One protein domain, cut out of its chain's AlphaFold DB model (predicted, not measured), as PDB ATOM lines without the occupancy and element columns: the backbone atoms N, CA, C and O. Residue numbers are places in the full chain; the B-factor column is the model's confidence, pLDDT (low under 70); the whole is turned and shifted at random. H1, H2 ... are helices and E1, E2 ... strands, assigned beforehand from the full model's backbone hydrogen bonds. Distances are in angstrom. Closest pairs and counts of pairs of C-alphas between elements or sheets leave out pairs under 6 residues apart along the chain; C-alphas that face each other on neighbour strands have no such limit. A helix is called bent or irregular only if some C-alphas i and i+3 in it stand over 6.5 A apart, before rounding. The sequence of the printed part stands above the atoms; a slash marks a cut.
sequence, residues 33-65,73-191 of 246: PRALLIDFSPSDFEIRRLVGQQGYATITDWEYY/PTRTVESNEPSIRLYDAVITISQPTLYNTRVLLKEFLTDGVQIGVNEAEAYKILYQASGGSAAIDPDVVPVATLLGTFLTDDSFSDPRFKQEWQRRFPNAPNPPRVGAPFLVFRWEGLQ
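This is residues 33 to 65 and 73 to 191 of the 246 residues of an uncharacterized protein of Gracilariopsis chorda (UniProt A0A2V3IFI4). A strongly twisted sheet of five antiparallel strands has one long helix, H1, over one face, and the far parts of its two longest strands, E1 and E2, run on together as a two-stranded arm that makes the longest axis. Two short helices, H2 and H3, form a small group off the sheet, away from H1, and residues 131 to 136, of which 131 belongs to H1, stick out. The printed part has 152 residues, with named elements in the order E1 E2 E3 H1 E4 H2 H3 E5 and the sheet in the order E1 E2 E3 E5 E4. The class is mixed, helices and strands, and the whole is only just compact, close to loose, with a radius of gyration of the C-alphas of 17.5 A and spans of 61 by 50 by 29 A.

Start at edge strand E1, residues 45 to 61, which bends by 92 degrees at residue 48. Its antiparallel neighbour E2, residues 75 to 91, bends by 51 degrees at residue 78; look for N 48 and O 88, 2.8 A apart. E2 forms a hairpin with E3, residues 102 to 108, where N 87 and O 105 are 2.8 A apart. H1, residues 110 to 131, is on the sheet at a height of 8.5 A and runs along the strands, at 6 degrees to E3 on the local plane; its closest C-alphas to E2 are those of Gly 112 and Ser 83, 5.1 A apart. H1 is irregular: C-alphas 111 and 114 are 7.6 A apart. E3, H1 and edge strand E4, residues 146 to 151, make a split strand-helix-strand unit, two strands running the same way with another between them, and its crossover is right-handed. The strand between is E5, residues 181 to 186: N 106 and O 183 of E3 and E5 are 2.9 A apart, as are N 182 and O 150 of E5 and E4. H2, residues 154 to 157, and H3, residues 159 to 168, are close but not clearly touching, with closest C-alphas Phe 156 and Lys 162 at 7.0 A. Neither is on the sheet, H3 only just. In H3 every O i to N i+4 pair is within hydrogen-bond range, in H1 16 of 18, and H2 is too short for such a pair.

Find C-alpha 45 at (30.182, 26.745, 41.914); from there E1 runs 40.5 A, and E2 runs 43.1 A. E3 spans 19.6 A. H1 begins at C-alpha 110, (14.650, 34.008, 28.581), and covers 32.5 A. E4 spans 15.1 A, H2 5.5 A and H3 14.4 A. E5, 16.7 A long, ends at C-alpha 186, (24.216, 34.903, 50.378).

The C-alphas farthest apart are those of Tyr 65 and Pro 96, 61.2 A. Residues 66 to 72 are not printed, and C-alphas 65 and 73 are 11.2 A apart across this cut. The links H1 to E4 and H3 to E5 are long. Mean pLDDT of the printed part is 79.8; look for values under 70 at residues 33 to 36, 56 to 65, 73 to 82, 94, 96 and 130 to 141.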
ATOM      1  N   PRO A  33      30.846  36.953  54.347       51.31
ATOM      2  CA  PRO A  33      31.389  37.718  53.251       51.31
ATOM      3  C   PRO A  33      30.509  38.944  53.023       51.31
ATOM      4  O   PRO A  33      29.278  38.848  53.001       51.31
ATOM      5  N   ARG A  34      31.174  40.090  52.880       56.28
ATOM      6  CA  ARG A  34      30.577  41.350  52.440       56.28
ATOM      7  C   ARG A  34      29.842  41.153  51.115       56.28
ATOM      8  O   ARG A  34      30.139  40.219  50.369       56.28
ATOM      9  N   ALA A  35      28.917  42.056  50.797       56.88
ATOM     10  CA  ALA A  35      28.498  42.230  49.411       56.88
ATOM     11  C   ALA A  35      29.755  42.554  48.596       56.88
ATOM     12  O   ALA A  35      30.405  43.568  48.831       56.88
ATOM     13  N   LEU A  36      30.158  41.635  47.725       59.75
ATOM     14  CA  LEU A  36      31.426  41.738  47.016       59.75
ATOM     15  C   LEU A  36      31.244  41.987  45.522       59.75
ATOM     16  O   LEU A  36      32.257  41.999  44.862       59.75
ATOM     17  N   LEU A  37      30.037  42.216  44.984       77.69
ATOM     18  CA  LEU A  37      29.773  42.470  43.549       77.69
ATOM     19  C   LEU A  37      30.800  41.820  42.583       77.69
ATOM     20  O   LEU A  37      31.329  42.485  41.695       77.69
ATOM     21  N   ILE A  38      31.128  40.543  42.815       83.62
ATOM     22  CA  ILE A  38      32.198  39.833  42.102       83.62
ATOM     23  C   ILE A  38      31.638  39.316  40.784       83.62
ATOM     24  O   ILE A  38      30.530  38.778  40.752       83.62
ATOM     25  N   ASP A  39      32.430  39.395  39.723       89.00
ATOM     26  CA  ASP A  39      32.170  38.635  38.506       89.00
ATOM     27  C   ASP A  39      32.742  37.221  38.669       89.00
ATOM     28  O   ASP A  39      33.958  37.019  38.678       89.00
ATOM     29  N   PHE A  40      31.858  36.246  38.867       91.50
ATOM     30  CA  PHE A  40      32.221  34.841  39.032       91.50
ATOM     31  C   PHE A  40      32.302  34.112  37.681       91.50
ATOM     32  O   PHE A  40      31.700  34.519  36.687       91.50
ATOM     33  N   SER A  41      33.000  32.979  37.662       91.62
ATOM     34  CA  SER A  41      32.914  31.977  36.596       91.62
ATOM     35  C   SER A  41      31.863  30.918  36.951       91.62
ATOM     36  O   SER A  41      31.736  30.558  38.122       91.62
ATOM     37  N   PRO A  42      31.160  30.309  35.978       91.00
ATOM     38  CA  PRO A  42      30.300  29.161  36.262       91.00
ATOM     39  C   PRO A  42      31.021  27.997  36.962       91.00
ATOM     40  O   PRO A  42      30.410  27.269  37.743       91.00
ATOM     41  N   SER A  43      32.326  27.838  36.711       91.19
ATOM     42  CA  SER A  43      33.164  26.799  37.328       91.19
ATOM     43  C   SER A  43      33.450  27.020  38.821       91.19
ATOM     44  O   SER A  43      33.870  26.088  39.510       91.19
ATOM     45  N   ASP A  44      33.151  28.213  39.344       93.06
ATOM     46  CA  ASP A  44      33.346  28.585  40.749       93.06
ATOM     47  C   ASP A  44      32.302  27.970  41.690       93.06
ATOM     48  O   ASP A  44      32.370  28.174  42.907       93.06
ATOM     49  N   PHE A  45      31.320  27.241  41.153       93.69
ATOM     50  CA  PHE A  45      30.182  26.745  41.914       93.69
ATOM     51  C   PHE A  45      29.972  25.245  41.756       93.69
ATOM     52  O   PHE A  45      29.956  24.695  40.657       93.69
ATOM     53  N   GLU A  46      29.657  24.592  42.871       93.38
ATOM     54  CA  GLU A  46      28.994  23.295  42.859       93.38
ATOM     55  C   GLU A  46      27.501  23.475  43.146       93.38
ATOM     56  O   GLU A  46      27.094  23.776  44.273       93.38
ATOM     57  N   ILE A  47      26.655  23.237  42.140       93.31
ATOM     58  CA  ILE A  47      25.201  23.265  42.313       93.31
ATOM     59  C   ILE A  47      24.737  21.969  42.985       93.31
ATOM     60  O   ILE A  47      24.912  20.859  42.470       93.31
ATOM     61  N   ARG A  48      24.101  22.097  44.150       91.62
ATOM     62  CA  ARG A  48      23.675  20.957  44.971       91.62
ATOM     63  C   ARG A  48      22.272  20.492  44.628       91.62
ATOM     64  O   ARG A  48      22.043  19.292  44.516       91.62
ATOM     65  N   ARG A  49      21.326  21.428  44.510       90.31
ATOM     66  CA  ARG A  49      19.910  21.134  44.237       90.31
ATOM     67  C   ARG A  49      19.154  22.364  43.744       90.31
ATOM     68  O   ARG A  49      19.501  23.490  44.092       90.31
ATOM     69  N   LEU A  50      18.066  22.119  43.019       90.56
ATOM     70  CA  LEU A  50      17.007  23.104  42.800       90.56
ATOM     71  C   LEU A  50      16.222  23.281  44.108       90.56
ATOM     72  O   LEU A  50      15.844  22.291  44.739       90.56
ATOM     73  N   VAL A  51      15.987  24.523  44.523       89.69
ATOM     74  CA  VAL A  51      15.243  24.842  45.753       89.69
ATOM     75  C   VAL A  51      13.921  25.553  45.516       89.69
ATOM     76  O   VAL A  51      13.079  25.567  46.410       89.69
ATOM     77  N   GLY A  52      13.709  26.108  44.326       86.50
ATOM     78  CA  GLY A  52      12.454  26.760  43.987       86.50
ATOM     79  C   GLY A  52      12.408  27.231  42.544       86.50
ATOM     80  O   GLY A  52      13.422  27.267  41.845       86.50
ATOM     81  N   GLN A  53      11.209  27.593  42.114       86.69
ATOM     82  CA  GLN A  53      10.944  28.263  40.848       86.69
ATOM     83  C   GLN A  53      10.004  29.426  41.135       86.69
ATOM     84  O   GLN A  53       9.113  29.306  41.979       86.69
ATOM     85  N   GLN A  54      10.222  30.548  40.463       81.38
ATOM     86  CA  GLN A  54       9.397  31.739  40.609       81.38
ATOM     87  C   GLN A  54       8.942  32.186  39.220       81.38
ATOM     88  O   GLN A  54       9.760  32.381  38.321       81.38
ATOM     89  N   GLY A  55       7.627  32.302  39.047       74.56
ATOM     90  CA  GLY A  55       7.023  32.949  37.885       74.56
ATOM     91  C   GLY A  55       6.838  34.439  38.145       74.56
ATOM     92  O   GLY A  55       6.629  34.848  39.291       74.56
ATOM     93  N   TYR A  56       6.904  35.237  37.085       68.69
ATOM     94  CA  TYR A  56       6.394  36.603  37.110       68.69
ATOM     95  C   TYR A  56       4.971  36.620  36.563       68.69
ATOM     96  O   TYR A  56       4.630  35.855  35.667       68.69
ATOM     97  N   ALA A  57       4.143  37.507  37.099       59.44
ATOM     98  CA  ALA A  57       2.881  37.856  36.476       59.44
ATOM     99  C   ALA A  57       3.090  39.181  35.745       59.44
ATOM    100  O   ALA A  57       3.423  40.181  36.387       59.44
ATOM    101  N   THR A  58       2.915  39.189  34.424       57.41
ATOM    102  CA  THR A  58       2.840  40.452  33.690       57.41
ATOM    103  C   THR A  58       1.464  41.039  33.953       57.41
ATOM    104  O   THR A  58       0.436  40.412  33.688       57.41
ATOM    105  N   ILE A  59       1.449  42.229  34.540       56.41
ATOM    106  CA  ILE A  59       0.231  42.997  34.751       56.41
ATOM    107  C   ILE A  59       0.235  44.088  33.695       56.41
ATOM    108  O   ILE A  59       1.069  44.989  33.746       56.41
ATOM    109  N   THR A  60      -0.688  43.979  32.749       53.97
ATOM    110  CA  THR A  60      -0.932  45.030  31.766       53.97
ATOM    111  C   THR A  60      -2.180  45.778  32.200       53.97
ATOM    112  O   THR A  60      -3.273  45.205  32.223       53.97
ATOM    113  N   ASP A  61      -2.006  47.043  32.571       50.97
ATOM    114  CA  ASP A  61      -3.121  47.950  32.807       50.97
ATOM    115  C   ASP A  61      -3.531  48.560  31.462       50.97
ATOM    116  O   ASP A  61      -2.711  49.139  30.748       50.97
ATOM    117  N   TRP A  62      -4.797  48.384  31.088       57.88
ATOM    118  CA  TRP A  62      -5.355  48.966  29.871       57.88
ATOM    119  C   TRP A  62      -6.042  50.289  30.208       57.88
ATOM    120  O   TRP A  62      -7.004  50.315  30.975       57.88
ATOM    121  N   GLU A  63      -5.594  51.383  29.595       50.84
ATOM    122  CA  GLU A  63      -6.371  52.623  29.539       50.84
ATOM    123  C   GLU A  63      -7.338  52.539  28.350       50.84
ATOM    124  O   GLU A  63      -6.930  52.559  27.186       50.84
ATOM    125  N   TYR A  64      -8.639  52.412  28.619       48.97
ATOM    126  CA  TYR A  64      -9.644  52.464  27.559       48.97
ATOM    127  C   TYR A  64      -9.913  53.919  27.156       48.97
ATOM    128  O   TYR A  64     -10.411  54.711  27.948       48.97
ATOM    129  N   TYR A  65      -9.706  54.243  25.877       46.84
ATOM    130  CA  TYR A  65     -10.239  55.450  25.224       46.84
ATOM    131  C   TYR A  65     -11.736  55.295  24.865       46.84
ATOM    132  O   TYR A  65     -12.178  55.724  23.799       46.84
ATOM    133  N   PRO A  73     -10.917  50.136  35.671       54.19
ATOM    134  CA  PRO A  73      -9.885  49.600  34.788       54.19
ATOM    135  C   PRO A  73      -9.955  48.066  34.752       54.19
ATOM    136  O   PRO A  73      -9.864  47.396  35.787       54.19
ATOM    137  N   THR A  74     -10.107  47.486  33.558       55.16
ATOM    138  CA  THR A  74     -10.054  46.028  33.378       55.16
ATOM    139  C   THR A  74      -8.596  45.582  33.381       55.16
ATOM    140  O   THR A  74      -7.851  45.832  32.436       55.16
ATOM    141  N   ARG A  75      -8.182  44.909  34.455       50.75
ATOM    142  CA  ARG A  75      -6.828  44.372  34.617       50.75
ATOM    143  C   ARG A  75      -6.749  42.955  34.055       50.75
ATOM    144  O   ARG A  75      -7.441  42.064  34.545       50.75
ATOM    145  N   THR A  76      -5.878  42.723  33.076       54.16
ATOM    146  CA  THR A  76      -5.551  41.365  32.613       54.16
ATOM    147  C   THR A  76      -4.260  40.902  33.274       54.16
ATOM    148  O   THR A  76      -3.234  41.575  33.181       54.16
ATOM    149  N   VAL A  77      -4.316  39.758  33.958       54.38
ATOM    150  CA  VAL A  77      -3.143  39.106  34.548       54.38
ATOM    151  C   VAL A  77      -2.863  37.846  33.745       54.38
ATOM    152  O   VAL A  77      -3.636  36.892  33.807       54.38
ATOM    153  N   GLU A  78      -1.764  37.843  32.998       54.47
ATOM    154  CA  GLU A  78      -1.286  36.643  32.317       54.47
ATOM    155  C   GLU A  78      -0.320  35.900  33.248       54.47
ATOM    156  O   GLU A  78       0.670  36.450  33.739       54.47
ATOM    157  N   SER A  79      -0.660  34.649  33.567       51.59
ATOM    158  CA  SER A  79       0.212  33.763  34.337       51.59
ATOM    159  C   SER A  79       1.319  33.259  33.420       51.59
ATOM    160  O   SER A  79       1.071  32.359  32.618       51.59
ATOM    161  N   ASN A  80       2.534  33.791  33.556       58.44
ATOM    162  CA  ASN A  80       3.662  33.320  32.756       58.44
ATOM    163  C   ASN A  80       4.254  32.023  33.322       58.44
ATOM    164  O   ASN A  80       4.176  31.733  34.521       58.44
ATOM    165  N   GLU A  81       4.888  31.255  32.436       63.81
ATOM    166  CA  GLU A  81       5.783  30.157  32.794       63.81
ATOM    167  C   GLU A  81       6.868  30.618  33.795       63.81
ATOM    168  O   GLU A  81       7.192  31.812  33.869       63.81
ATOM    169  N   PRO A  82       7.441  29.703  34.608       66.88
ATOM    170  CA  PRO A  82       8.442  30.068  35.606       66.88
ATOM    171  C   PRO A  82       9.620  30.771  34.937       66.88
ATOM    172  O   PRO A  82      10.321  30.174  34.133       66.88
ATOM    173  N   SER A  83       9.861  32.026  35.295       80.38
ATOM    174  CA  SER A  83      10.881  32.858  34.652       80.38
ATOM    175  C   SER A  83      12.196  32.885  35.436       80.38
ATOM    176  O   SER A  83      13.196  33.414  34.954       80.38
ATOM    177  N   ILE A  84      12.204  32.316  36.646       89.12
ATOM    178  CA  ILE A  84      13.383  32.201  37.503       89.12
ATOM    179  C   ILE A  84      13.476  30.794  38.081       89.12
ATOM    180  O   ILE A  84      12.483  30.236  38.566       89.12
ATOM    181  N   ARG A  85      14.695  30.258  38.143       91.38
ATOM    182  CA  ARG A  85      15.014  29.064  38.930       91.38
ATOM    183  C   ARG A  85      15.995  29.399  40.043       91.38
ATOM    184  O   ARG A  85      16.931  30.173  39.862       91.38
ATOM    185  N   LEU A  86      15.761  28.812  41.210       93.00
ATOM    186  CA  LEU A  86      16.555  29.039  42.408       93.00
ATOM    187  C   LEU A  86      17.340  27.780  42.747       93.00
ATOM    188  O   LEU A  86      16.748  26.709  42.919       93.00
ATOM    189  N   TYR A  87      18.652  27.912  42.912       93.50
ATOM    190  CA  TYR A  87      19.534  26.801  43.246       93.50
ATOM    191  C   TYR A  87      20.314  27.046  44.532       93.50
ATOM    192  O   TYR A  87      20.778  28.144  44.814       93.50
ATOM    193  N   ASP A  88      20.489  25.979  45.300       94.00
ATOM    194  CA  ASP A  88      21.423  25.912  46.420       94.00
ATOM    195  C   ASP A  88      22.774  25.444  45.887       94.00
ATOM    196  O   ASP A  88      22.861  24.362  45.295       94.00
ATOM    197  N   ALA A  89      23.811  26.252  46.084       94.81
ATOM    198  CA  ALA A  89      25.155  25.963  45.609       94.81
ATOM    199  C   ALA A  89      26.211  26.279  46.670       94.81
ATOM    200  O   ALA A  89      25.939  26.901  47.700       94.81
ATOM    201  N   VAL A  90      27.428  25.810  46.421       94.44
ATOM    202  CA  VAL A  90      28.605  26.099  47.242       94.44
ATOM    203  C   VAL A  90      29.692  26.677  46.353       94.44
ATOM    204  O   VAL A  90      29.922  26.169  45.259       94.44
ATOM    205  N   ILE A  91      30.350  27.728  46.833       92.44
ATOM    206  CA  ILE A  91      31.510  28.325  46.177       92.44
ATOM    207  C   ILE A  91      32.720  27.395  46.354       92.44
ATOM    208  O   ILE A  91      33.102  27.071  47.482       92.44
ATOM    209  N   THR A  92      33.328  26.974  45.249       90.69
ATOM    210  CA  THR A  92      34.464  26.035  45.200       90.69
ATOM    211  C   THR A  92      35.803  26.720  44.923       90.69
ATOM    212  O   THR A  92      36.857  26.130  45.172       90.69
ATOM    213  N   ILE A  93      35.788  27.970  44.459       84.12
ATOM    214  CA  ILE A  93      36.985  28.779  44.199       84.12
ATOM    215  C   ILE A  93      37.818  28.984  45.470       84.12
ATOM    216  O   ILE A  93      37.306  29.283  46.550       84.12
ATOM    217  N   SER A  94      39.142  28.892  45.312       67.19
ATOM    218  CA  SER A  94      40.156  29.079  46.360       67.19
ATOM    219  C   SER A  94      40.356  30.551  46.764       67.19
ATOM    220  O   SER A  94      41.483  30.993  46.979       67.19
ATOM    221  N   GLN A  95      39.280  31.334  46.863       73.69
ATOM    222  CA  GLN A  95      39.329  32.639  47.515       73.69
ATOM    223  C   GLN A  95      39.200  32.427  49.031       73.69
ATOM    224  O   GLN A  95      38.203  31.842  49.469       73.69
ATOM    225  N   PRO A  96      40.157  32.897  49.855       67.38
ATOM    226  CA  PRO A  96      40.208  32.570  51.284       67.38
ATOM    227  C   PRO A  96      38.940  32.931  52.065       67.38
ATOM    228  O   PRO A  96      38.632  32.303  53.073       67.38
ATOM    229  N   THR A  97      38.209  33.950  51.612       72.94
ATOM    230  CA  THR A  97      37.021  34.492  52.281       72.94
ATOM    231  C   THR A  97      35.710  33.841  51.846       72.94
ATOM    232  O   THR A  97      34.712  33.995  52.545       72.94
ATOM    233  N   LEU A  98      35.692  33.141  50.708       77.56
ATOM    234  CA  LEU A  98      34.471  32.613  50.089       77.56
ATOM    235  C   LEU A  98      34.485  31.097  49.893       77.56
ATOM    236  O   LEU A  98      33.425  30.512  49.672       77.56
ATOM    237  N   TYR A  99      35.641  30.444  50.013       84.62
ATOM    238  CA  TYR A  99      35.747  29.000  49.837       84.62
ATOM    239  C   TYR A  99      34.781  28.232  50.751       84.62
ATOM    240  O   TYR A  99      34.689  28.495  51.952       84.62
ATOM    241  N   ASN A 100      34.068  27.262  50.174       86.94
ATOM    242  CA  ASN A 100      33.066  26.439  50.850       86.94
ATOM    243  C   ASN A 100      31.890  27.243  51.448       86.94
ATOM    244  O   ASN A 100      31.202  26.789  52.368       86.94
ATOM    245  N   THR A 101      31.635  28.446  50.925       89.19
ATOM    246  CA  THR A 101      30.483  29.260  51.325       89.19
ATOM    247  C   THR A 101      29.242  28.812  50.574       89.19
ATOM    248  O   THR A 101      29.248  28.657  49.354       89.19
ATOM    249  N   ARG A 102      28.147  28.625  51.312       92.19
ATOM    250  CA  ARG A 102      26.844  28.298  50.739       92.19
ATOM    251  C   ARG A 102      26.175  29.552  50.184       92.19
ATOM    252  O   ARG A 102      26.101  30.569  50.875       92.19
ATOM    253  N   VAL A 103      25.636  29.451  48.977       93.25
ATOM    254  CA  VAL A 103      25.002  30.557  48.254       93.25
ATOM    255  C   VAL A 103      23.676  30.132  47.634       93.25
ATOM    256  O   VAL A 103      23.409  28.947  47.424       93.25
ATOM    257  N   LEU A 104      22.834  31.125  47.363       94.62
ATOM    258  CA  LEU A 104      21.639  30.989  46.547       94.62
ATOM    259  C   LEU A 104      21.952  31.530  45.152       94.62
ATOM    260  O   LEU A 104      22.322  32.692  45.006       94.62
ATOM    261  N   LEU A 105      21.784  30.698  44.133       95.25
ATOM    262  CA  LEU A 105      21.913  31.101  42.740       95.25
ATOM    263  C   LEU A 105      20.527  31.349  42.154       95.25
ATOM    264  O   LEU A 105      19.646  30.490  42.257       95.25
ATOM    265  N   LYS A 106      20.348  32.506  41.530       95.25
ATOM    266  CA  LYS A 106      19.114  32.900  40.854       95.25
ATOM    267  C   LYS A 106      19.361  32.919  39.348       95.25
ATOM    268  O   LYS A 106      20.015  33.832  38.857       95.25
ATOM    269  N   GLU A 107      18.876  31.895  38.648       93.94
ATOM    270  CA  GLU A 107      18.896  31.799  37.183       93.94
ATOM    271  C   GLU A 107      17.686  32.532  36.617       93.94
ATOM    272  O   GLU A 107      16.557  32.203  36.987       93.94
ATOM    273  N   PHE A 108      17.896  33.453  35.682       90.38
ATOM    274  CA  PHE A 108      16.801  34.072  34.937       90.38
ATOM    275  C   PHE A 108      16.663  33.393  33.576       90.38
ATOM    276  O   PHE A 108      17.608  33.346  32.787       90.38
ATOM    277  N   LEU A 109      15.474  32.856  33.307       88.06
ATOM    278  CA  LEU A 109      15.137  32.288  32.004       88.06
ATOM    279  C   LEU A 109      14.880  33.412  30.993       88.06
ATOM    280  O   LEU A 109      14.805  34.579  31.370       88.06
ATOM    281  N   THR A 110      14.733  33.062  29.713       81.12
ATOM    282  CA  THR A 110      14.650  34.008  28.581       81.12
ATOM    283  C   THR A 110      13.726  35.204  28.842       81.12
ATOM    284  O   THR A 110      14.133  36.341  28.633       81.12
ATOM    285  N   ASP A 111      12.532  34.959  29.385       75.94
ATOM    286  CA  ASP A 111      11.521  36.003  29.609       75.94
ATOM    287  C   ASP A 111      11.800  36.859  30.860       75.94
ATOM    288  O   ASP A 111      11.208  37.916  31.055       75.94
ATOM    289  N   GLY A 112      12.720  36.413  31.721       77.56
ATOM    290  CA  GLY A 112      13.124  37.079  32.957       77.56
ATOM    291  C   GLY A 112      14.469  37.806  32.882       77.56
ATOM    292  O   GLY A 112      14.855  38.427  33.870       77.56
ATOM    293  N   VAL A 113      15.196  37.751  31.758       83.88
ATOM    294  CA  VAL A 113      16.566  38.298  31.650       83.88
ATOM    295  C   VAL A 113      16.620  39.788  31.991       83.88
ATOM    296  O   VAL A 113      17.445  40.188  32.810       83.88
ATOM    297  N   GLN A 114      15.714  40.599  31.431       83.75
ATOM    298  CA  GLN A 114      15.674  42.040  31.711       83.75
ATOM    299  C   GLN A 114      15.444  42.324  33.200       83.75
ATOM    300  O   GLN A 114      16.033  43.245  33.760       83.75
ATOM    301  N   ILE A 115      14.621  41.505  33.858       84.69
ATOM    302  CA  ILE A 115      14.360  41.634  35.293       84.69
ATOM    303  C   ILE A 115      15.632  41.324  36.084       84.69
ATOM    304  O   ILE A 115      15.947  42.044  37.025       84.69
ATOM    305  N   GLY A 116      16.398  40.309  35.675       85.75
ATOM    306  CA  GLY A 116      17.684  39.987  36.295       85.75
ATOM    307  C   GLY A 116      18.720  41.100  36.161       85.75
ATOM    308  O   GLY A 116      19.422  41.388  37.129       85.75
ATOM    309  N   VAL A 117      18.780  41.769  35.005       87.06
ATOM    310  CA  VAL A 117      19.649  42.942  34.795       87.06
ATOM    311  C   VAL A 117      19.238  44.088  35.720       87.06
ATOM    312  O   VAL A 117      20.070  44.585  36.476       87.06
ATOM    313  N   ASN A 118      17.949  44.443  35.732       87.69
ATOM    314  CA  ASN A 118      17.428  45.516  36.582       87.69
ATOM    315  C   ASN A 118      17.642  45.216  38.077       87.69
ATOM    316  O   ASN A 118      17.985  46.105  38.853       87.69
ATOM    317  N   GLU A 119      17.464  43.961  38.497       89.88
ATOM    318  CA  GLU A 119      17.699  43.537  39.878       89.88
ATOM    319  C   GLU A 119      19.180  43.647  40.251       89.88
ATOM    320  O   GLU A 119      19.506  44.173  41.315       89.88
ATOM    321  N   ALA A 120      20.092  43.221  39.371       88.38
ATOM    322  CA  ALA A 120      21.527  43.392  39.587       88.38
ATOM    323  C   ALA A 120      21.910  44.871  39.741       88.38
ATOM    324  O   ALA A 120      22.685  45.217  40.632       88.38
ATOM    325  N   GLU A 121      21.364  45.747  38.895       87.50
ATOM    326  CA  GLU A 121      21.585  47.194  38.960       87.50
ATOM    327  C   GLU A 121      21.043  47.805  40.255       87.50
ATOM    328  O   GLU A 121      21.765  48.550  40.921       87.50
ATOM    329  N   ALA A 122      19.834  47.427  40.675       87.62
ATOM    330  CA  ALA A 122      19.263  47.871  41.944       87.62
ATOM    331  C   ALA A 122      20.175  47.501  43.127       87.62
ATOM    332  O   ALA A 122      20.505  48.353  43.952       87.62
ATOM    333  N   TYR A 123      20.679  46.264  43.179       86.94
ATOM    334  CA  TYR A 123      21.619  45.856  44.227       86.94
ATOM    335  C   TYR A 123      22.966  46.585  44.157       86.94
ATOM    336  O   TYR A 123      23.560  46.853  45.205       86.94
ATOM    337  N   LYS A 124      23.447  46.950  42.961       83.44
ATOM    338  CA  LYS A 124      24.644  47.794  42.812       83.44
ATOM    339  C   LYS A 124      24.423  49.183  43.416       83.44
ATOM    340  O   LYS A 124      25.289  49.650  44.153       83.44
ATOM    341  N   ILE A 125      23.268  49.805  43.167       83.25
ATOM    342  CA  ILE A 125      22.896  51.111  43.740       83.25
ATOM    343  C   ILE A 125      22.821  51.020  45.269       83.25
ATOM    344  O   ILE A 125      23.449  51.817  45.967       83.25
ATOM    345  N   LEU A 126      22.134  50.000  45.796       80.56
ATOM    346  CA  LEU A 126      22.039  49.752  47.238       80.56
ATOM    347  C   LEU A 126      23.422  49.583  47.882       80.56
ATOM    348  O   LEU A 126      23.685  50.118  48.962       80.56
ATOM    349  N   TYR A 127      24.328  48.861  47.224       76.50
ATOM    350  CA  TYR A 127      25.689  48.675  47.716       76.50
ATOM    351  C   TYR A 127      26.505  49.980  47.705       76.50
ATOM    352  O   TYR A 127      27.179  50.311  48.678       76.50
ATOM    353  N   GLN A 128      26.423  50.765  46.632       76.81
ATOM    354  CA  GLN A 128      27.120  52.052  46.545       76.81
ATOM    355  C   GLN A 128      26.624  53.050  47.600       76.81
ATOM    356  O   GLN A 128      27.431  53.742  48.221       76.81
ATOM    357  N   ALA A 129      25.313  53.084  47.851       72.94
ATOM    358  CA  ALA A 129      24.716  53.959  48.855       72.94
ATOM    359  C   ALA A 129      25.128  53.586  50.294       72.94
ATOM    360  O   ALA A 129      25.323  54.467  51.133       72.94
ATOM    361  N   SER A 130      25.321  52.293  50.579       66.69
ATOM    362  CA  SER A 130      25.804  51.813  51.885       66.69
ATOM    363  C   SER A 130      27.306  52.026  52.086       66.69
ATOM    364  O   SER A 130      27.717  52.409  53.178       66.69
ATOM    365  N   GLY A 131      28.127  51.876  51.041       58.06
ATOM    366  CA  GLY A 131      29.575  52.120  51.105       58.06
ATOM    367  C   GLY A 131      29.979  53.578  51.380       58.06
ATOM    368  O   GLY A 131      31.102  53.824  51.817       58.06
ATOM    369  N   GLY A 132      29.077  54.542  51.154       50.34
ATOM    370  CA  GLY A 132      29.304  55.973  51.402       50.34
ATOM    371  C   GLY A 132      28.836  56.488  52.770       50.34
ATOM    372  O   GLY A 132      29.139  57.626  53.125       50.34
ATOM    373  N   SER A 133      28.108  55.681  53.549       49.62
ATOM    374  CA  SER A 133      27.517  56.103  54.824       49.62
ATOM    375  C   SER A 133      28.211  55.428  56.004       49.62
ATOM    376  O   SER A 133      28.042  54.238  56.242       49.62
ATOM    377  N   ALA A 134      28.937  56.207  56.813       47.75
ATOM    378  CA  ALA A 134      29.589  55.728  58.041       47.75
ATOM    379  C   ALA A 134      28.608  55.167  59.099       47.75
ATOM    380  O   ALA A 134      29.042  54.631  60.117       47.75
ATOM    381  N   ALA A 135      27.295  55.312  58.882       47.91
ATOM    382  CA  ALA A 135      26.242  54.867  59.788       47.91
ATOM    383  C   ALA A 135      25.735  53.439  59.512       47.91
ATOM    384  O   ALA A 135      24.994  52.904  60.336       47.91
ATOM    385  N   ILE A 136      26.091  52.827  58.376       53.94
ATOM    386  CA  ILE A 136      25.543  51.532  57.954       53.94
ATOM    387  C   ILE A 136      26.680  50.519  57.883       53.94
ATOM    388  O   ILE A 136      27.601  50.662  57.084       53.94
ATOM    389  N   ASP A 137      26.617  49.495  58.733       53.81
ATOM    390  CA  ASP A 137      27.550  48.374  58.669       53.81
ATOM    391  C   ASP A 137      27.295  47.590  57.364       53.81
ATOM    392  O   ASP A 137      26.206  47.024  57.205       53.81
ATOM    393  N   PRO A 138      28.258  47.532  56.424       51.53
ATOM    394  CA  PRO A 138      28.103  46.787  55.175       51.53
ATOM    395  C   PRO A 138      27.912  45.278  55.401       51.53
ATOM    396  O   PRO A 138      27.452  44.579  54.496       51.53
ATOM    397  N   ASP A 139      28.224  44.767  56.597       53.12
ATOM    398  CA  ASP A 139      28.021  43.365  56.968       53.12
ATOM    399  C   ASP A 139      26.560  43.082  57.404       53.12
ATOM    400  O   ASP A 139      26.141  41.919  57.483       53.12
ATOM    401  N   VAL A 140      25.757  44.129  57.652       59.31
ATOM    402  CA  VAL A 140      24.377  44.056  58.168       59.31
ATOM    403  C   VAL A 140      23.435  44.942  57.345       59.31
ATOM    404  O   VAL A 140      22.731  45.807  57.864       59.31
ATOM    405  N   VAL A 141      23.386  44.709  56.033       66.62
ATOM    406  CA  VAL A 141      22.343  45.314  55.197       66.62
ATOM    407  C   VAL A 141      21.023  44.563  55.444       66.62
ATOM    408  O   VAL A 141      21.007  43.334  55.336       66.62
ATOM    409  N   PRO A 142      19.903  45.239  55.771       76.69
ATOM    410  CA  PRO A 142      18.623  44.591  56.093       76.69
ATOM    411  C   PRO A 142      17.873  44.046  54.858       76.69
ATOM    412  O   PRO A 142      16.656  43.879  54.887       76.69
ATOM    413  N   VAL A 143      18.590  43.753  53.770       81.31
ATOM    414  CA  VAL A 143      18.074  43.141  52.538       81.31
ATOM    415  C   VAL A 143      18.962  41.961  52.139       81.31
ATOM    416  O   VAL A 143      20.050  41.777  52.688       81.31
ATOM    417  N   ALA A 144      18.508  41.137  51.191       84.38
ATOM    418  CA  ALA A 144      19.305  40.009  50.717       84.38
ATOM    419  C   ALA A 144      20.665  40.487  50.179       84.38
ATOM    420  O   ALA A 144      20.755  41.473  49.457       84.38
ATOM    421  N   THR A 145      21.747  39.800  50.538       85.19
ATOM    422  CA  THR A 145      23.095  40.236  50.156       85.19
ATOM    423  C   THR A 145      23.481  39.654  48.798       85.19
ATOM    424  O   THR A 145      23.709  38.446  48.694       85.19
ATOM    425  N   LEU A 146      23.581  40.503  47.769       88.62
ATOM    426  CA  LEU A 146      24.161  40.130  46.476       88.62
ATOM    427  C   LEU A 146      25.691  40.059  46.603       88.62
ATOM    428  O   LEU A 146      26.356  41.049  46.903       88.62
ATOM    429  N   LEU A 147      26.250  38.875  46.377       87.88
ATOM    430  CA  LEU A 147      27.691  38.629  46.394       87.88
ATOM    431  C   LEU A 147      28.329  38.906  45.034       87.88
ATOM    432  O   LEU A 147      29.494  39.288  44.982       87.88
ATOM    433  N   GLY A 148      27.581  38.714  43.949       90.25
ATOM    434  CA  GLY A 148      28.099  38.887  42.602       90.25
ATOM    435  C   GLY A 148      27.197  38.304  41.528       90.25
ATOM    436  O   GLY A 148      26.046  37.941  41.787       90.25
ATOM    437  N   THR A 149      27.738  38.217  40.322       93.12
ATOM    438  CA  THR A 149      27.024  37.769  39.127       93.12
ATOM    439  C   THR A 149      27.904  36.886  38.260       93.12
ATOM    440  O   THR A 149      29.126  36.963  38.339       93.12
ATOM    441  N   PHE A 150      27.297  36.058  37.418       92.81
ATOM    442  CA  PHE A 150      28.004  35.413  36.313       92.81
ATOM    443  C   PHE A 150      27.067  35.182  35.133       92.81
ATOM    444  O   PHE A 150      25.843  35.169  35.282       92.81
ATOM    445  N   LEU A 151      27.659  34.982  33.960       92.06
ATOM    446  CA  LEU A 151      26.967  34.500  32.772       92.06
ATOM    447  C   LEU A 151      27.398  33.060  32.516       92.06
ATOM    448  O   LEU A 151      28.560  32.706  32.710       92.06
ATOM    449  N   THR A 152      26.463  32.225  32.092       90.88
ATOM    450  CA  THR A 152      26.784  30.870  31.637       90.88
ATOM    451  C   THR A 152      27.621  30.924  30.361       90.88
ATOM    452  O   THR A 152      27.361  31.723  29.459       90.88
ATOM    453  N   ASP A 153      28.627  30.060  30.281       91.44
ATOM    454  CA  ASP A 153      29.543  29.972  29.146       91.44
ATOM    455  C   ASP A 153      29.163  28.818  28.198       91.44
ATOM    456  O   ASP A 153      28.167  28.110  28.394       91.44
ATOM    457  N   ASP A 154      29.968  28.616  27.155       92.62
ATOM    458  CA  ASP A 154      29.726  27.595  26.134       92.62
ATOM    459  C   ASP A 154      29.707  26.163  26.691       92.62
ATOM    460  O   ASP A 154      29.143  25.267  26.051       92.62
ATOM    461  N   SER A 155      30.243  25.920  27.895       89.94
ATOM    462  CA  SER A 155      30.258  24.587  28.512       89.94
ATOM    463  C   SER A 155      28.850  24.044  28.785       89.94
ATOM    464  O   SER A 155      28.623  22.836  28.718       89.94
ATOM    465  N   PHE A 156      27.864  24.928  28.973       89.44
ATOM    466  CA  PHE A 156      26.457  24.563  29.174       89.44
ATOM    467  C   PHE A 156      25.796  24.002  27.906       89.44
ATOM    468  O   PHE A 156      24.744  23.355  27.964       89.44
ATOM    469  N   SER A 157      26.407  24.235  26.740       90.25
ATOM    470  CA  SER A 157      25.927  23.706  25.465       90.25
ATOM    471  C   SER A 157      26.390  22.271  25.187       90.25
ATOM    472  O   SER A 157      25.748  21.600  24.365       90.25
ATOM    473  N   ASP A 158      27.418  21.784  25.898       93.75
ATOM    474  CA  ASP A 158      28.015  20.457  25.708       93.75
ATOM    475  C   ASP A 158      26.955  19.350  25.903       93.75
ATOM    476  O   ASP A 158      26.284  19.293  26.943       93.75
ATOM    477  N   PRO A 159      26.781  18.437  24.927       93.38
ATOM    478  CA  PRO A 159      25.923  17.266  25.076       93.38
ATOM    479  C   PRO A 159      26.179  16.451  26.350       93.38
ATOM    480  O   PRO A 159      25.226  15.952  26.951       93.38
ATOM    481  N   ARG A 160      27.438  16.325  26.792       93.12
ATOM    482  CA  ARG A 160      27.788  15.600  28.024       93.12
ATOM    483  C   ARG A 160      27.269  16.324  29.257       93.12
ATOM    484  O   ARG A 160      26.657  15.701  30.121       93.12
ATOM    485  N   PHE A 161      27.453  17.642  29.301       91.38
ATOM    486  CA  PHE A 161      26.925  18.474  30.375       91.38
ATOM    487  C   PHE A 161      25.398  18.383  30.447       91.38
ATOM    488  O   PHE A 161      24.846  18.175  31.523       91.38
ATOM    489  N   LYS A 162      24.706  18.448  29.302       92.12
ATOM    490  CA  LYS A 162      23.242  18.296  29.220       92.12
ATOM    491  C   LYS A 162      22.749  16.974  29.807       92.12
ATOM    492  O   LYS A 162      21.788  16.973  30.574       92.12
ATOM    493  N   GLN A 163      23.406  15.864  29.475       92.06
ATOM    494  CA  GLN A 163      23.053  14.544  30.012       92.06
ATOM    495  C   GLN A 163      23.260  14.475  31.530       92.06
ATOM    496  O   GLN A 163      22.386  14.008  32.263       92.06
ATOM    497  N   GLU A 164      24.390  14.987  32.017       91.19
ATOM    498  CA  GLU A 164      24.687  15.042  33.450       91.19
ATOM    499  C   GLU A 164      23.720  15.953  34.214       91.19
ATOM    500  O   GLU A 164      23.242  15.599  35.297       91.19
ATOM    501  N   TRP A 165      23.360  17.091  33.623       92.00
ATOM    502  CA  TRP A 165      22.380  18.016  34.173       92.00
ATOM    503  C   TRP A 165      21.014  17.354  34.337       92.00
ATOM    504  O   TRP A 165      20.441  17.391  35.423       92.00
ATOM    505  N   GLN A 166      20.514  16.693  33.289       91.31
ATOM    506  CA  GLN A 166      19.238  15.972  33.323       91.31
ATOM    507  C   GLN A 166      19.215  14.897  34.406       91.31
ATOM    508  O   GLN A 166      18.221  14.748  35.116       91.31
ATOM    509  N   ARG A 167      20.331  14.182  34.574       89.69
ATOM    510  CA  ARG A 167      20.480  13.165  35.616       89.69
ATOM    511  C   ARG A 167      20.446  13.768  37.022       89.69
ATOM    512  O   ARG A 167      19.826  13.193  37.914       89.69
ATOM    513  N   ARG A 168      21.114  14.907  37.235       87.50
ATOM    514  CA  ARG A 168      21.229  15.559  38.554       87.50
ATOM    515  C   ARG A 168      19.994  16.390  38.919       87.50
ATOM    516  O   ARG A 168      19.661  16.493  40.099       87.50
ATOM    517  N   PHE A 169      19.294  16.938  37.928       88.44
ATOM    518  CA  PHE A 169      18.132  17.814  38.093       88.44
ATOM    519  C   PHE A 169      16.933  17.327  37.258       88.44
ATOM    520  O   PHE A 169      16.509  18.013  36.327       88.44
ATOM    521  N   PRO A 170      16.311  16.186  37.609       83.00
ATOM    522  CA  PRO A 170      15.205  15.623  36.827       83.00
ATOM    523  C   PRO A 170      13.981  16.552  36.742       83.00
ATOM    524  O   PRO A 170      13.260  16.539  35.752       83.00
ATOM    525  N   ASN A 171      13.776  17.411  37.749       80.12
ATOM    526  CA  ASN A 171      12.674  18.383  37.798       80.12
ATOM    527  C   ASN A 171      12.976  19.700  37.052       80.12
ATOM    528  O   ASN A 171      12.121  20.578  36.970       80.12
ATOM    529  N   ALA A 172      14.198  19.869  36.544       83.69
ATOM    530  CA  ALA A 172      14.608  20.985  35.695       83.69
ATOM    531  C   ALA A 172      15.548  20.450  34.599       83.69
ATOM    532  O   ALA A 172      16.739  20.769  34.600       83.69
ATOM    533  N   PRO A 173      15.027  19.610  33.681       81.50
ATOM    534  CA  PRO A 173      15.850  18.812  32.770       81.50
ATOM    535  C   PRO A 173      16.586  19.659  31.726       81.50
ATOM    536  O   PRO A 173      17.573  19.218  31.147       81.50
ATOM    537  N   ASN A 174      16.126  20.885  31.485       88.31
ATOM    538  CA  ASN A 174      16.782  21.801  30.566       88.31
ATOM    539  C   ASN A 174      17.876  22.566  31.318       88.31
ATOM    540  O   ASN A 174      17.517  23.340  32.219       88.31
ATOM    541  N   PRO A 175      19.165  22.387  30.975       90.44
ATOM    542  CA  PRO A 175      20.218  23.196  31.563       90.44
ATOM    543  C   PRO A 175      20.052  24.670  31.195       90.44
ATOM    544  O   PRO A 175      19.351  24.989  30.223       90.44
ATOM    545  N   PRO A 176      20.716  25.559  31.947       89.94
ATOM    546  CA  PRO A 176      20.796  26.961  31.597       89.94
ATOM    547  C   PRO A 176      21.280  27.148  30.162       89.94
ATOM    548  O   PRO A 176      22.183  26.448  29.695       89.94
ATOM    549  N   ARG A 177      20.665  28.089  29.444       88.81
ATOM    550  CA  ARG A 177      21.142  28.486  28.111       88.81
ATOM    551  C   ARG A 177      22.488  29.184  28.254       88.81
ATOM    552  O   ARG A 177      22.732  29.791  29.287       88.81
ATOM    553  N   VAL A 178      23.331  29.129  27.226       89.75
ATOM    554  CA  VAL A 178      24.561  29.938  27.159       89.75
ATOM    555  C   VAL A 178      24.192  31.426  27.210       89.75
ATOM    556  O   VAL A 178      23.215  31.833  26.579       89.75
ATOM    557  N   GLY A 179      24.939  32.219  27.977       86.88
ATOM    558  CA  GLY A 179      24.678  33.641  28.208       86.88
ATOM    559  C   GLY A 179      23.523  33.949  29.171       86.88
ATOM    560  O   GLY A 179      23.176  35.115  29.342       86.88
ATOM    561  N   ALA A 180      22.916  32.944  29.808       88.19
ATOM    562  CA  ALA A 180      21.902  33.155  30.835       88.19
ATOM    563  C   ALA A 180      22.528  33.813  32.078       88.19
ATOM    564  O   ALA A 180      23.563  33.336  32.564       88.19
ATOM    565  N   PRO A 181      21.920  34.885  32.619       91.12
ATOM    566  CA  PRO A 181      22.467  35.568  33.773       91.12
ATOM    567  C   PRO A 181      22.100  34.862  35.074       91.12
ATOM    568  O   PRO A 181      20.964  34.426  35.293       91.12
ATOM    569  N   PHE A 182      23.086  34.816  35.962       94.38
ATOM    570  CA  PHE A 182      22.947  34.349  37.326       94.38
ATOM    571  C   PHE A 182      23.298  35.454  38.311       94.38
ATOM    572  O   PHE A 182      24.348  36.091  38.213       94.38
ATOM    573  N   LEU A 183      22.437  35.616  39.313       94.94
ATOM    574  CA  LEU A 183      22.733  36.425  40.491       94.94
ATOM    575  C   LEU A 183      23.085  35.510  41.662       94.94
ATOM    576  O   LEU A 183      22.389  34.525  41.931       94.94
ATOM    577  N   VAL A 184      24.173  35.840  42.352       94.25
ATOM    578  CA  VAL A 184      24.743  35.046  43.441       94.25
ATOM    579  C   VAL A 184      24.442  35.742  44.756       94.25
ATOM    580  O   VAL A 184      25.039  36.765  45.078       94.25
ATOM    581  N   PHE A 185      23.527  35.183  45.535       92.12
ATOM    582  CA  PHE A 185      23.132  35.720  46.831       92.12
ATOM    583  C   PHE A 185      23.730  34.917  47.980       92.12
ATOM    584  O   PHE A 185      23.937  33.702  47.890       92.12
ATOM    585  N   ARG A 186      23.938  35.586  49.114       88.88
ATOM    586  CA  ARG A 186      24.216  34.903  50.378       88.88
ATOM    587  C   ARG A 186      23.067  33.951  50.711       88.88
ATOM    588  O   ARG A 186      21.893  34.273  50.544       88.88
ATOM    589  N   TRP A 187      23.405  32.756  51.189       89.31
ATOM    590  CA  TRP A 187      22.394  31.801  51.619       89.31
ATOM    591  C   TRP A 187      21.783  32.199  52.972       89.31
ATOM    592  O   TRP A 187      22.423  32.045  54.009       89.31
ATOM    593  N   GLU A 188      20.516  32.618  52.966       83.44
ATOM    594  CA  GLU A 188      19.739  32.959  54.178       83.44
ATOM    595  C   GLU A 188      18.843  31.810  54.681       83.44
ATOM    596  O   GLU A 188      18.194  31.903  55.720       83.44
ATOM    597  N   GLY A 189      18.790  30.693  53.948       81.94
ATOM    598  CA  GLY A 189      17.827  29.618  54.188       81.94
ATOM    599  C   GLY A 189      16.623  29.665  53.248       81.94
ATOM    600  O   GLY A 189      16.532  30.492  52.353       81.94
ATOM    601  N   LEU A 190      15.702  28.718  53.443       76.44
ATOM    602  CA  LEU A 190      14.455  28.606  52.666       76.44
ATOM    603  C   LEU A 190      13.240  29.160  53.412       76.44
ATOM    604  O   LEU A 190      12.107  29.029  52.957       76.44
ATOM    605  N   GLN A 191      13.469  29.720  54.597       74.88
ATOM    606  CA  GLN A 191      12.409  30.259  55.425       74.88
ATOM    607  C   GLN A 191      12.063  31.668  54.951       74.88
ATOM    608  O   GLN A 191      12.890  32.570  54.977       74.88
TER     609      GLN A 191